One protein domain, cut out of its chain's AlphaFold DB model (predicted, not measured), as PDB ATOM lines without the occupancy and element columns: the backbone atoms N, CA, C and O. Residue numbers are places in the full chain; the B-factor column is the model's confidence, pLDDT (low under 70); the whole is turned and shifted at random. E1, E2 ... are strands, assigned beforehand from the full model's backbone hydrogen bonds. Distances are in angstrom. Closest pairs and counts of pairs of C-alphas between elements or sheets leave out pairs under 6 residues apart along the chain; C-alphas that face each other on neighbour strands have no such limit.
ATOM      1  N   GLY A 238      83.067 -27.338  73.261       79.12
ATOM      2  CA  GLY A 238      83.444 -28.704  73.630       79.12
ATOM      3  C   GLY A 238      82.365 -29.552  74.311       79.12
ATOM      4  O   GLY A 238      81.491 -29.087  75.031       79.12
ATOM      5  N   ALA A 239      82.425 -30.870  74.107       79.56
ATOM      6  CA  ALA A 239      81.381 -31.787  74.568       79.56
ATOM      7  C   ALA A 239      81.323 -31.939  76.107       79.56
ATOM      8  O   ALA A 239      82.026 -32.779  76.673       79.56
ATOM      9  N   ASN A 240      80.374 -31.254  76.752       80.50
ATOM     10  CA  ASN A 240      80.141 -31.187  78.206       80.50
ATOM     11  C   ASN A 240      81.278 -30.480  78.960       80.50
ATOM     12  O   ASN A 240      81.617 -30.844  80.087       80.50
ATOM     13  N   GLU A 241      81.877 -29.494  78.307       83.56
ATOM     14  CA  GLU A 241      83.046 -28.773  78.773       83.56
ATOM     15  C   GLU A 241      82.730 -27.754  79.870       83.56
ATOM     16  O   GLU A 241      83.377 -27.771  80.925       83.56
ATOM     17  N   GLU A 242      81.732 -26.895  79.655       88.25
ATOM     18  CA  GLU A 242      81.348 -25.896  80.645       88.25
ATOM     19  C   GLU A 242      80.279 -26.472  81.564       88.25
ATOM     20  O   GLU A 242      79.223 -26.929  81.129       88.25
ATOM     21  N   THR A 243      80.539 -26.449  82.866       90.31
ATOM     22  CA  THR A 243      79.652 -27.023  83.878       90.31
ATOM     23  C   THR A 243      79.103 -25.934  84.791       90.31
ATOM     24  O   THR A 243      79.855 -25.207  85.449       90.31
ATOM     25  N   ILE A 244      77.772 -25.840  84.828       93.50
ATOM     26  CA  ILE A 244      76.993 -24.892  85.625       93.50
ATOM     27  C   ILE A 244      76.467 -25.605  86.870       93.50
ATOM     28  O   ILE A 244      75.790 -26.631  86.776       93.50
ATOM     29  N   THR A 245      76.726 -25.033  88.046       89.00
ATOM     30  CA  THR A 245      76.238 -25.553  89.330       89.00
ATOM     31  C   THR A 245      75.500 -24.487  90.137       89.00
ATOM     32  O   THR A 245      75.858 -23.310  90.108       89.00
ATOM     33  N   MET A 246      74.473 -24.899  90.880       90.75
ATOM     34  CA  MET A 246      73.693 -24.050  91.782       90.75
ATOM     35  C   MET A 246      73.669 -24.689  93.171       90.75
ATOM     36  O   MET A 246      73.275 -25.844  93.332       90.75
ATOM     37  N   ASN A 247      74.135 -23.952  94.179       86.38
ATOM     38  CA  ASN A 247      74.297 -24.422  95.558       86.38
ATOM     39  C   ASN A 247      75.094 -25.745  95.659       86.38
ATOM     40  O   ASN A 247      74.812 -26.592  96.501       86.38
ATOM     41  N   GLY A 248      76.078 -25.930  94.768       81.75
ATOM     42  CA  GLY A 248      76.908 -27.140  94.662       81.75
ATOM     43  C   GLY A 248      76.298 -28.295  93.854       81.75
ATOM     44  O   GLY A 248      76.987 -29.281  93.605       81.75
ATOM     45  N   ASN A 249      75.045 -28.184  93.407       81.56
ATOM     46  CA  ASN A 249      74.369 -29.194  92.590       81.56
ATOM     47  C   ASN A 249      74.541 -28.898  91.094       81.56
ATOM     48  O   ASN A 249      74.489 -27.738  90.688       81.56
ATOM     49  N   LEU A 250      74.699 -29.934  90.267       88.06
ATOM     50  CA  LEU A 250      74.797 -29.807  88.809       88.06
ATOM     51  C   LEU A 250      73.468 -29.334  88.199       88.06
ATOM     52  O   LEU A 250      72.466 -30.033  88.314       88.06
ATOM     53  N   VAL A 251      73.483 -28.185  87.517       88.06
ATOM     54  CA  VAL A 251      72.348 -27.684  86.722       88.06
ATOM     55  C   VAL A 251      72.434 -28.224  85.296       88.06
ATOM     56  O   VAL A 251      71.466 -28.780  84.785       88.06
ATOM     57  N   ALA A 252      73.601 -28.079  84.663       87.00
ATOM     58  CA  ALA A 252      73.880 -28.583  83.322       87.00
ATOM     59  C   ALA A 252      75.390 -28.640  83.052       87.00
ATOM     60  O   ALA A 252      76.159 -27.885  83.652       87.00
ATOM     61  N   SER A 253      75.780 -29.467  82.084       88.56
ATOM     62  CA  SER A 253      77.041 -29.324  81.351       88.56
ATOM     63  C   SER A 253      76.718 -29.040  79.884       88.56
ATOM     64  O   SER A 253      75.757 -29.597  79.345       88.56
ATOM     65  N   VAL A 254      77.470 -28.146  79.248       82.81
ATOM     66  CA  VAL A 254      77.233 -27.669  77.879       82.81
ATOM     67  C   VAL A 254      78.542 -27.550  77.084       82.81
ATOM     68  O   VAL A 254      79.610 -27.703  77.673       82.81
ATOM     69  N   PRO A 255      78.430 -27.366  75.753       75.81
ATOM     70  CA  PRO A 255      77.380 -27.962  74.919       75.81
ATOM     71  C   PRO A 255      77.407 -29.500  75.039       75.81
ATOM     72  O   PRO A 255      78.461 -30.113  75.128       75.81
ATOM     73  N   ALA A 256      76.251 -30.173  75.044       73.00
ATOM     74  CA  ALA A 256      76.192 -31.622  75.333       73.00
ATOM     75  C   ALA A 256      76.936 -32.520  74.310       73.00
ATOM     76  O   ALA A 256      77.192 -33.699  74.572       73.00
ATOM     77  N   VAL A 257      77.280 -31.965  73.144       76.62
ATOM     78  CA  VAL A 257      78.115 -32.550  72.089       76.62
ATOM     79  C   VAL A 257      79.025 -31.459  71.514       76.62
ATOM     80  O   VAL A 257      78.671 -30.288  71.583       76.62
ATOM     81  N   LEU A 258      80.155 -31.843  70.910       80.19
ATOM     82  CA  LEU A 258      81.094 -30.916  70.267       80.19
ATOM     83  C   LEU A 258      80.392 -30.128  69.145       80.19
ATOM     84  O   LEU A 258      79.860 -30.731  68.205       80.19
ATOM     85  N   THR A 259      80.419 -28.799  69.217       79.81
ATOM     86  CA  THR A 259      79.743 -27.890  68.279       79.81
ATOM     87  C   THR A 259      80.679 -26.794  67.751       79.81
ATOM     88  O   THR A 259      80.566 -25.649  68.189       79.81
ATOM     89  N   PRO A 260      81.487 -27.072  66.700       76.94
ATOM     90  CA  PRO A 260      82.416 -26.113  66.073       76.94
ATOM     91  C   PRO A 260      81.785 -24.883  65.396       76.94
ATOM     92  O   PRO A 260      82.459 -24.131  64.696       76.94
ATOM     93  N   ALA A 261      80.468 -24.713  65.531       70.31
ATOM     94  CA  ALA A 261      79.734 -23.514  65.136       70.31
ATOM     95  C   ALA A 261      79.602 -22.500  66.289       70.31
ATOM     96  O   ALA A 261      79.217 -21.360  66.036       70.31
ATOM     97  N   ASN A 262      79.906 -22.915  67.524       78.62
ATOM     98  CA  ASN A 262      79.882 -22.074  68.716       78.62
ATOM     99  C   ASN A 262      81.253 -21.434  68.988       78.62
ATOM    100  O   ASN A 262      81.283 -20.298  69.466       78.62
ATOM    101  N   GLY A 263      82.355 -22.117  68.648       80.31
ATOM    102  CA  GLY A 263      83.724 -21.624  68.815       80.31
ATOM    103  C   GLY A 263      83.924 -20.204  68.273       80.31
ATOM    104  O   GLY A 263      83.480 -19.854  67.177       80.31
ATOM    105  N   ALA A 264      84.559 -19.363  69.082       84.56
ATOM    106  CA  ALA A 264      84.747 -17.926  68.924       84.56
ATOM    107  C   ALA A 264      83.454 -17.104  68.691       84.56
ATOM    108  O   ALA A 264      83.521 -15.972  68.186       84.56
ATOM    109  N   THR A 265      82.276 -17.609  69.085       88.06
ATOM    110  CA  THR A 265      80.980 -16.903  68.999       88.06
ATOM    111  C   THR A 265      80.235 -16.853  70.336       88.06
ATOM    112  O   THR A 265      80.524 -17.614  71.251       88.06
ATOM    113  N   TRP A 266      79.269 -15.932  70.460       91.00
ATOM    114  CA  TRP A 266      78.421 -15.799  71.652       91.00
ATOM    115  C   TRP A 266      77.093 -16.550  71.482       91.00
ATOM    116  O   TRP A 266      76.249 -16.129  70.688       91.00
ATOM    117  N   VAL A 267      76.878 -17.592  72.283       90.06
ATOM    118  CA  VAL A 267      75.684 -18.454  72.275       90.06
ATOM    119  C   VAL A 267      74.848 -18.202  73.531       90.06
ATOM    120  O   VAL A 267      75.394 -18.009  74.612       90.06
ATOM    121  N   ALA A 268      73.519 -18.157  73.401       90.94
ATOM    122  CA  ALA A 268      72.610 -17.923  74.525       90.94
ATOM    123  C   ALA A 268      72.106 -19.242  75.132       90.94
ATOM    124  O   ALA A 268      71.683 -20.136  74.401       90.94
ATOM    125  N   PHE A 269      72.092 -19.319  76.463       90.25
ATOM    126  CA  PHE A 269      71.657 -20.488  77.229       90.25
ATOM    127  C   PHE A 269      70.555 -20.110  78.225       90.25
ATOM    128  O   PHE A 269      70.560 -19.008  78.781       90.25
ATOM    129  N   THR A 270      69.636 -21.048  78.465       91.31
ATOM    130  CA  THR A 270      68.456 -20.887  79.329       91.31
ATOM    131  C   THR A 270      68.208 -22.179  80.103       91.31
ATOM    132  O   THR A 270      68.102 -23.238  79.489       91.31
ATOM    133  N   PHE A 271      68.054 -22.088  81.425       89.56
ATOM    134  CA  PHE A 271      67.787 -23.227  82.309       89.56
ATOM    135  C   PHE A 271      66.681 -22.905  83.320       89.56
ATOM    136  O   PHE A 271      66.630 -21.801  83.863       89.56
ATOM    137  N   ASP A 272      65.824 -23.885  83.605       88.00
ATOM    138  CA  ASP A 272      65.010 -23.881  84.822       88.00
ATOM    139  C   ASP A 272      65.921 -24.243  86.004       88.00
ATOM    140  O   ASP A 272      66.640 -25.241  85.961       88.00
ATOM    141  N   ILE A 273      65.921 -23.398  87.033       89.50
ATOM    142  CA  ILE A 273      66.722 -23.569  88.249       89.50
ATOM    143  C   ILE A 273      65.861 -23.689  89.516       89.50
ATOM    144  O   ILE A 273      66.400 -23.719  90.621       89.50
ATOM    145  N   THR A 274      64.535 -23.787  89.382       84.88
ATOM    146  CA  THR A 274      63.561 -23.742  90.492       84.88
ATOM    147  C   THR A 274      63.862 -24.747  91.605       84.88
ATOM    148  O   THR A 274      63.816 -24.398  92.781       84.88
ATOM    149  N   SER A 275      64.212 -25.983  91.242       78.94
ATOM    150  CA  SER A 275      64.502 -27.086  92.170       78.94
ATOM    151  C   SER A 275      65.855 -26.987  92.884       78.94
ATOM    152  O   SER A 275      66.101 -27.748  93.818       78.94
ATOM    153  N   PHE A 276      66.737 -26.077  92.462       80.56
ATOM    154  CA  PHE A 276      68.095 -25.936  92.999       80.56
ATOM    155  C   PHE A 276      68.237 -24.778  93.998       80.56
ATOM    156  O   PHE A 276      69.309 -24.592  94.580       80.56
ATOM    157  N   LEU A 277      67.185 -23.975  94.169       83.62
ATOM    158  CA  LEU A 277      67.194 -22.746  94.959       83.62
ATOM    159  C   LEU A 277      66.715 -22.966  96.396       83.62
ATOM    160  O   LEU A 277      65.823 -23.766  96.667       83.62
ATOM    161  N   VAL A 278      67.280 -22.188  97.317       75.06
ATOM    162  CA  VAL A 278      66.907 -22.147  98.737       75.06
ATOM    163  C   VAL A 278      66.455 -20.743  99.143       75.06
ATOM    164  O   VAL A 278      66.799 -19.752  98.498       75.06
ATOM    165  N   GLN A 279      65.696 -20.637 100.235       75.19
ATOM    166  CA  GLN A 279      65.452 -19.343 100.883       75.19
ATOM    167  C   GLN A 279      66.753 -18.827 101.519       75.19
ATOM    168  O   GLN A 279      67.521 -19.605 102.085       75.19
ATOM    169  N   GLY A 280      66.999 -17.520 101.441       77.50
ATOM    170  CA  GLY A 280      68.276 -16.915 101.816       77.50
ATOM    171  C   GLY A 280      69.283 -16.890 100.661       77.50
ATOM    172  O   GLY A 280      68.919 -16.658  99.506       77.50
ATOM    173  N   THR A 281      70.570 -17.048 100.978       84.06
ATOM    174  CA  THR A 281      71.675 -16.912 100.014       84.06
ATOM    175  C   THR A 281      71.808 -18.139  99.115       84.06
ATOM    176  O   THR A 281      71.894 -19.264  99.596       84.06
ATOM    177  N   ASN A 282      71.902 -17.893  97.811       88.50
ATOM    178  CA  ASN A 282      72.140 -18.871  96.759       88.50
ATOM    179  C   ASN A 282      73.468 -18.567  96.052       88.50
ATOM    180  O   ASN A 282      73.858 -17.403  95.934       88.50
ATOM    181  N   THR A 283      74.145 -19.612  95.571       92.69
ATOM    182  CA  THR A 283      75.444 -19.525  94.885       92.69
ATOM    183  C   THR A 283      75.388 -20.236  93.535       92.69
ATOM    184  O   THR A 283      75.176 -21.445  93.485       92.69
ATOM    185  N   LEU A 284      75.622 -19.501  92.449       94.44
ATOM    186  CA  LEU A 284      75.736 -20.003  91.078       94.44
ATOM    187  C   LEU A 284      77.214 -20.019  90.678       94.44
ATOM    188  O   LEU A 284      77.886 -19.006  90.841       94.44
ATOM    189  N   SER A 285      77.721 -21.134  90.152       93.12
ATOM    190  CA  SER A 285      79.121 -21.251  89.715       93.12
ATOM    191  C   SER A 285      79.245 -21.861  88.322       93.12
ATOM    192  O   SER A 285      78.579 -22.852  88.019       93.12
ATOM    193  N   PHE A 286      80.138 -21.297  87.512       92.31
ATOM    194  CA  PHE A 286      80.542 -21.800  86.199       92.31
ATOM    195  C   PHE A 286      81.978 -22.330  86.266       92.31
ATOM    196  O   PHE A 286      82.847 -21.702  86.874       92.31
ATOM    197  N   THR A 287      82.224 -23.470  85.626       87.69
ATOM    198  CA  THR A 287      83.533 -24.140  85.542       87.69
ATOM    199  C   THR A 287      83.777 -24.661  84.129       87.69
ATOM    200  O   THR A 287      82.824 -24.839  83.379       87.69
ATOM    201  N   HIS A 288      85.039 -24.912  83.786       85.69
ATOM    202  CA  HIS A 288      85.508 -25.366  82.473       85.69
ATOM    203  C   HIS A 288      86.444 -26.577  82.661       85.69
ATOM    204  O   HIS A 288      87.216 -26.616  83.626       85.69
ATOM    205  N   ALA A 289      86.386 -27.575  81.769       72.88
ATOM    206  CA  ALA A 289      86.934 -28.912  82.049       72.88
ATOM    207  C   ALA A 289      87.727 -29.612  80.914       72.88
ATOM    208  O   ALA A 289      88.026 -30.802  81.052       72.88
ATOM    209  N   ASN A 290      88.083 -28.929  79.819       71.00
ATOM    210  CA  ASN A 290      88.736 -29.553  78.653       71.00
ATOM    211  C   ASN A 290      90.294 -29.458  78.643       71.00
ATOM    212  O   ASN A 290      90.942 -29.403  79.690       71.00
ATOM    213  N   SER A 291      90.901 -29.484  77.444       66.62
ATOM    214  CA  SER A 291      92.342 -29.353  77.192       66.62
ATOM    215  C   SER A 291      92.853 -28.023  76.599       66.62
ATOM    216  O   SER A 291      94.070 -27.908  76.442       66.62
ATOM    217  N   ASP A 292      92.016 -27.046  76.233       75.00
ATOM    218  CA  ASP A 292      92.434 -25.837  75.493       75.00
ATOM    219  C   ASP A 292      92.290 -24.508  76.263       75.00
ATOM    220  O   ASP A 292      92.111 -23.449  75.672       75.00
ATOM    221  N   CYS A 293      92.604 -24.535  77.567       73.12
ATOM    222  CA  CYS A 293      92.699 -23.354  78.448       73.12
ATOM    223  C   CYS A 293      93.363 -22.065  77.882       73.12
ATOM    224  O   CYS A 293      93.141 -21.011  78.477       73.12
ATOM    225  N   PRO A 294      94.261 -22.079  76.863       72.88
ATOM    226  CA  PRO A 294      94.730 -20.857  76.199       72.88
ATOM    227  C   PRO A 294      93.666 -20.052  75.431       72.88
ATOM    228  O   PRO A 294      93.935 -18.886  75.123       72.88
ATOM    229  N   THR A 295      92.515 -20.642  75.101       79.19
ATOM    230  CA  THR A 295      91.348 -19.938  74.542       79.19
ATOM    231  C   THR A 295      90.614 -19.156  75.657       79.19
ATOM    232  O   THR A 295      91.013 -19.217  76.820       79.19
ATOM    233  N   ASN A 296      89.642 -18.295  75.328       82.25
ATOM    234  CA  ASN A 296      89.019 -17.378  76.301       82.25
ATOM    235  C   ASN A 296      87.525 -17.653  76.434       82.25
ATOM    236  O   ASN A 296      86.713 -16.982  75.803       82.25
ATOM    237  N   ASP A 297      87.163 -18.555  77.330       87.50
ATOM    238  CA  ASP A 297      85.773 -18.913  77.569       87.50
ATOM    239  C   ASP A 297      85.151 -17.911  78.521       87.50
ATOM    240  O   ASP A 297      85.681 -17.651  79.607       87.50
ATOM    241  N   GLN A 298      84.038 -17.305  78.113       91.12
ATOM    242  CA  GLN A 298      83.444 -16.179  78.835       91.12
ATOM    243  C   GLN A 298      81.951 -16.358  79.070       91.12
ATOM    244  O   GLN A 298      81.228 -16.831  78.201       91.12
ATOM    245  N   VAL A 299      81.466 -15.872  80.210       93.00
ATOM    246  CA  VAL A 299      80.036 -15.699  80.493       93.00
ATOM    247  C   VAL A 299      79.711 -14.208  80.511       93.00
ATOM    248  O   VAL A 299      80.494 -13.402  81.013       93.00
ATOM    249  N   ARG A 300      78.552 -13.825  79.962       92.38
ATOM    250  CA  ARG A 300      77.988 -12.472  80.095       92.38
ATOM    251  C   ARG A 300      76.464 -12.467  80.105       92.38
ATOM    252  O   ARG A 300      75.834 -13.476  79.792       92.38
ATOM    253  N   ASN A 301      75.872 -11.291  80.344       93.12
ATOM    254  CA  ASN A 301      74.417 -11.072  80.297       93.12
ATOM    255  C   ASN A 301      73.649 -12.082  81.166       93.12
ATOM    256  O   ASN A 301      72.578 -12.563  80.798       93.12
ATOM    257  N   LEU A 302      74.238 -12.406  82.315       94.19
ATOM    258  CA  LEU A 302      73.685 -13.296  83.313       94.19
ATOM    259  C   LEU A 302      72.438 -12.665  83.936       94.19
ATOM    260  O   LEU A 302      72.448 -11.497  84.330       94.19
ATOM    261  N   LEU A 303      71.375 -13.453  84.049       93.31
ATOM    262  CA  LEU A 303      70.088 -13.061  84.603       93.31
ATOM    263  C   LEU A 303      69.458 -14.255  85.330       93.31
ATOM    264  O   LEU A 303      69.335 -15.339  84.764       93.31
ATOM    265  N   VAL A 304      69.017 -14.031  86.565       92.38
ATOM    266  CA  VAL A 304      68.108 -14.916  87.302       92.38
ATOM    267  C   VAL A 304      66.794 -14.172  87.499       92.38
ATOM    268  O   VAL A 304      66.782 -13.041  87.988       92.38
ATOM    269  N   SER A 305      65.681 -14.797  87.124       87.88
ATOM    270  CA  SER A 305      64.339 -14.209  87.218       87.88
ATOM    271  C   SER A 305      63.303 -15.233  87.675       87.88
ATOM    272  O   SER A 305      63.492 -16.426  87.459       87.88
ATOM    273  N   ASN A 306      62.197 -14.782  88.269       83.12
ATOM    274  CA  ASN A 306      61.047 -15.625  88.636       83.12
ATOM    275  C   ASN A 306      59.838 -15.383  87.711       83.12
ATOM    276  O   ASN A 306      58.707 -15.217  88.174       83.12
ATOM    277  N   GLN A 307      60.109 -15.247  86.405       70.81
ATOM    278  CA  GLN A 307      59.197 -14.822  85.322       70.81
ATOM    279  C   GLN A 307      58.602 -13.405  85.453       70.81
ATOM    280  O   GLN A 307      58.323 -12.767  84.442       70.81
ATOM    281  N   THR A 308      58.428 -12.891  86.671       69.31
ATOM    282  CA  THR A 308      57.810 -11.587  86.963       69.31
ATOM    283  C   THR A 308      58.820 -10.518  87.373       69.31
ATOM    284  O   THR A 308      58.611  -9.342  87.087       69.31
ATOM    285  N   ASN A 309      59.922 -10.910  88.021       78.06
ATOM    286  CA  ASN A 309      60.952 -10.011  88.534       78.06
ATOM    287  C   ASN A 309      62.360 -10.537  88.217       78.06
ATOM    288  O   ASN A 309      62.612 -11.745  88.247       78.06
ATOM    289  N   THR A 310      63.297  -9.615  87.996       86.19
ATOM    290  CA  THR A 310      64.738  -9.895  88.040       86.19
ATOM    291  C   THR A 310      65.175 -10.038  89.495       86.19
ATOM    292  O   THR A 310      65.016  -9.107  90.278       86.19
ATOM    293  N   ILE A 311      65.742 -11.191  89.843       86.44
ATOM    294  CA  ILE A 311      66.285 -11.498  91.176       86.44
ATOM    295  C   ILE A 311      67.772 -11.126  91.244       86.44
ATOM    296  O   ILE A 311      68.245 -10.599  92.246       86.44
ATOM    297  N   TYR A 312      68.505 -11.384  90.161       91.38
ATOM    298  CA  TYR A 312      69.919 -11.048  90.015       91.38
ATOM    299  C   TYR A 312      70.253 -10.817  88.543       91.38
ATOM    300  O   TYR A 312      69.701 -11.498  87.677       91.38
ATOM    301  N   SER A 313      71.171  -9.901  88.244       91.56
ATOM    302  CA  SER A 313      71.733  -9.770  86.900       91.56
ATOM    303  C   SER A 313      73.161  -9.226  86.905       91.56
ATOM    304  O   SER A 313      73.553  -8.460  87.784       91.56
ATOM    305  N   ASN A 314      73.935  -9.619  85.893       90.62
ATOM    306  CA  ASN A 314      75.274  -9.113  85.622       90.62
ATOM    307  C   ASN A 314      75.526  -9.100  84.102       90.62
ATOM    308  O   ASN A 314      75.525 -10.138  83.444       90.62
ATOM    309  N   ALA A 315      75.724  -7.909  83.535       89.56
ATOM    310  CA  ALA A 315      75.945  -7.716  82.099       89.56
ATOM    311  C   ALA A 315      77.424  -7.825  81.674       89.56
ATOM    312  O   ALA A 315      77.721  -7.805  80.479       89.56
ATOM    313  N   THR A 316      78.349  -7.916  82.633       92.06
ATOM    314  CA  THR A 316      79.798  -7.965  82.389       92.06
ATOM    315  C   THR A 316      80.174  -9.240  81.638       92.06
ATOM    316  O   THR A 316      79.565 -10.280  81.866       92.06
ATOM    317  N   ALA A 317      81.166  -9.165  80.746       91.06
ATOM    318  CA  ALA A 317      81.809 -10.348  80.182       91.06
ATOM    319  C   ALA A 317      83.004 -10.738  81.057       91.06
ATOM    320  O   ALA A 317      83.926  -9.940  81.234       91.06
ATOM    321  N   GLU A 318      82.962 -11.944  81.614       91.56
ATOM    322  CA  GLU A 318      83.925 -12.453  82.588       91.56
ATOM    323  C   GLU A 318      84.401 -13.844  82.163       91.56
ATOM    324  O   GLU A 318      83.593 -14.681  81.759       91.56
ATOM    325  N   ASN A 319      85.710 -14.098  82.236       88.44
ATOM    326  CA  ASN A 319      86.264 -15.391  81.849       88.44
ATOM    327  C   ASN A 319      85.920 -16.484  82.877       88.44
ATOM    328  O   ASN A 319      86.106 -16.287  84.082       88.44
ATOM    329  N   ILE A 320      85.515 -17.664  82.401       87.62
ATOM    330  CA  ILE A 320      85.395 -18.871  83.230       87.62
ATOM    331  C   ILE A 320      86.719 -19.636  83.325       87.62
ATOM    332  O   ILE A 320      86.982 -20.210  84.377       87.62
ATOM    333  N   ASN A 321      87.588 -19.566  82.311       84.00
ATOM    334  CA  ASN A 321      88.942 -20.136  82.307       84.00
ATOM    335  C   ASN A 321      90.038 -19.048  82.334       84.00
ATOM    336  O   ASN A 321      89.768 -17.849  82.388       84.00
ATOM    337  N   THR A 322      91.307 -19.459  82.318       77.88
ATOM    338  CA  THR A 322      92.445 -18.576  82.011       77.88
ATOM    339  C   THR A 322      93.548 -19.367  81.306       77.88
ATOM    340  O   THR A 322      93.693 -20.567  81.548       77.88
ATOM    341  N   ALA A 323      94.423 -18.668  80.575       71.44
ATOM    342  CA  ALA A 323      95.554 -19.233  79.825       71.44
ATOM    343  C   ALA A 323      96.572 -20.082  80.628       71.44
ATOM    344  O   ALA A 323      97.496 -20.647  80.043       71.44
ATOM    345  N   THR A 324      96.436 -20.178  81.956       71.88
ATOM    346  CA  THR A 324      97.223 -21.072  82.827       71.88
ATOM    347  C   THR A 324      96.379 -21.905  83.805       71.88
ATOM    348  O   THR A 324      96.948 -22.659  84.594       71.88
ATOM    349  N   ASN A 325      95.045 -21.808  83.768       76.56
ATOM    350  CA  ASN A 325      94.129 -22.560  84.628       76.56
ATOM    351  C   ASN A 325      92.773 -22.794  83.928       76.56
ATOM    352  O   ASN A 325      91.904 -21.922  83.963       76.56
ATOM    353  N   CYS A 326      92.590 -23.991  83.352       75.06
ATOM    354  CA  CYS A 326      91.290 -24.499  82.889       75.06
ATOM    355  C   CYS A 326      90.257 -24.549  84.034       75.06
ATOM    356  O   CYS A 326      89.113 -24.154  83.863       75.06
ATOM    357  N   THR A 327      90.672 -25.004  85.221       70.81
ATOM    358  CA  THR A 327      89.807 -25.271  86.387       70.81
ATOM    359  C   THR A 327      89.466 -24.023  87.214       70.81
ATOM    360  O   THR A 327      89.305 -24.094  88.431       70.81
ATOM    361  N   ASN A 328      89.400 -22.850  86.585       82.25
ATOM    362  CA  ASN A 328      88.913 -21.648  87.256       82.25
ATOM    363  C   ASN A 328      87.387 -21.746  87.495       82.25
ATOM    364  O   ASN A 328      86.686 -22.531  86.856       82.25
ATOM    365  N   THR A 329      86.876 -21.023  88.497       85.62
ATOM    366  CA  THR A 329      85.472 -21.122  88.934       85.62
ATOM    367  C   THR A 329      84.871 -19.735  89.114       85.62
ATOM    368  O   THR A 329      85.079 -19.072  90.131       85.62
ATOM    369  N   LEU A 330      84.110 -19.289  88.118       90.62
ATOM    370  CA  LEU A 330      83.422 -18.002  88.144       90.62
ATOM    371  C   LEU A 330      82.145 -18.134  88.984       90.62
ATOM    372  O   LEU A 330      81.273 -18.938  88.657       90.62
ATOM    373  N   THR A 331      82.055 -17.385  90.084       91.38
ATOM    374  CA  THR A 331      81.043 -17.590  91.137       91.38
ATOM    375  C   THR A 331      80.234 -16.324  91.404       91.38
ATOM    376  O   THR A 331      80.799 -15.256  91.628       91.38
ATOM    377  N   TYR A 332      78.910 -16.465  91.465       92.69
ATOM    378  CA  TYR A 332      77.946 -15.399  91.720       92.69
ATOM    379  C   TYR A 332      77.039 -15.748  92.903       92.69
ATOM    380  O   TYR A 332      76.624 -16.897  93.059       92.69
ATOM    381  N   THR A 333      76.679 -14.753  93.716       89.38
ATOM    382  CA  THR A 333      75.819 -14.934  94.898       89.38
ATOM    383  C   THR A 333      74.641 -13.967  94.893       89.38
ATOM    384  O   THR A 333      74.832 -12.770  94.678       89.38
ATOM    385  N   PHE A 334      73.443 -14.463  95.198       88.00
ATOM    386  CA  PHE A 334      72.209 -13.672  95.278       88.00
ATOM    387  C   PHE A 334      71.281 -14.206  96.376       88.00
ATOM    388  O   PHE A 334      71.455 -15.328  96.844       88.00
ATOM    389  N   THR A 335      70.301 -13.416  96.815       82.00
ATOM    390  CA  THR A 335      69.384 -13.791  97.903       82.00
ATOM    391  C   THR A 335      67.935 -13.890  97.435       82.00
ATOM    392  O   THR A 335      67.461 -13.080  96.643       82.00
ATOM    393  N   ILE A 336      67.214 -14.876  97.966       76.06
ATOM    394  CA  ILE A 336      65.761 -15.032  97.825       76.06
ATOM    395  C   ILE A 336      65.137 -14.840  99.213       76.06
ATOM    396  O   ILE A 336      65.690 -15.298 100.211       76.06
ATOM    397  N   GLY A 337      64.014 -14.121  99.294       68.12
ATOM    398  CA  GLY A 337      63.285 -13.909 100.555       68.12
ATOM    399  C   GLY A 337      63.880 -12.862 101.510       68.12
ATOM    400  O   GLY A 337      63.417 -12.746 102.642       68.12
TER     401      GLY A 337
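This is residues 238 to 337 of the 763 residues of the protein "PKD domain-containing protein" of Candidatus Bathyarchaeota archaeon (UniProt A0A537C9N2). Two walls of strands stand partly face to face, an incompletely formed sandwich: a strongly twisted sheet, E2-E1-E4-E7, makes one, and E3 beside the hairpin E5-E6 the other. Links E2 to E3 and E4 to E5 lie at one end, far from Gly 337. The printed part has 100 residues, seven named strands, E1 to E7 in chain order, and no named helix; both sheets are antiparallel, and the class is all strand, though under half of the residues are in named elements. It is compact, with a radius of gyration of the C-alphas of 13.9 A, and spans 40 by 24 by 23 A.

E1, residues 242 to 246, begins at C-alpha (81.348, -25.896, 80.645). E2 is residues 249 to 254 and E3 266 to 272, 20.5 A long. E4, 280 to 288, is 27.2 A long. E5, 298 to 305, is 21.0 A long and bends by 53 degrees at residue 301. E6 is residues 310 to 314. E7, 329 to 336, is 22.5 A long and ends at C-alpha (65.761, -15.032, 97.825).

E1 and E2 form a hairpin, with N 244 and O 252 at 2.9 A. On the other side of E1, N 243 and O 287 of E4 are 2.8 A apart. E4 and E7 have N 282 and O 334 at 2.8 A. In the hairpin E5 and E6, N 304 and O 312 are 2.8 A apart. E3, which pairs with no named strand, is near E5. The closest C-alphas of E6 and E7, Tyr 312 and Phe 334, are 6.3 A apart.

The farthest C-alphas, Pro 260 and Gly 337, are 41.3 A apart. The printed part has no cut. Links E2 to E3 and E6 to E7 are long. Residues 291, 308 and 337 have pLDDT under 70.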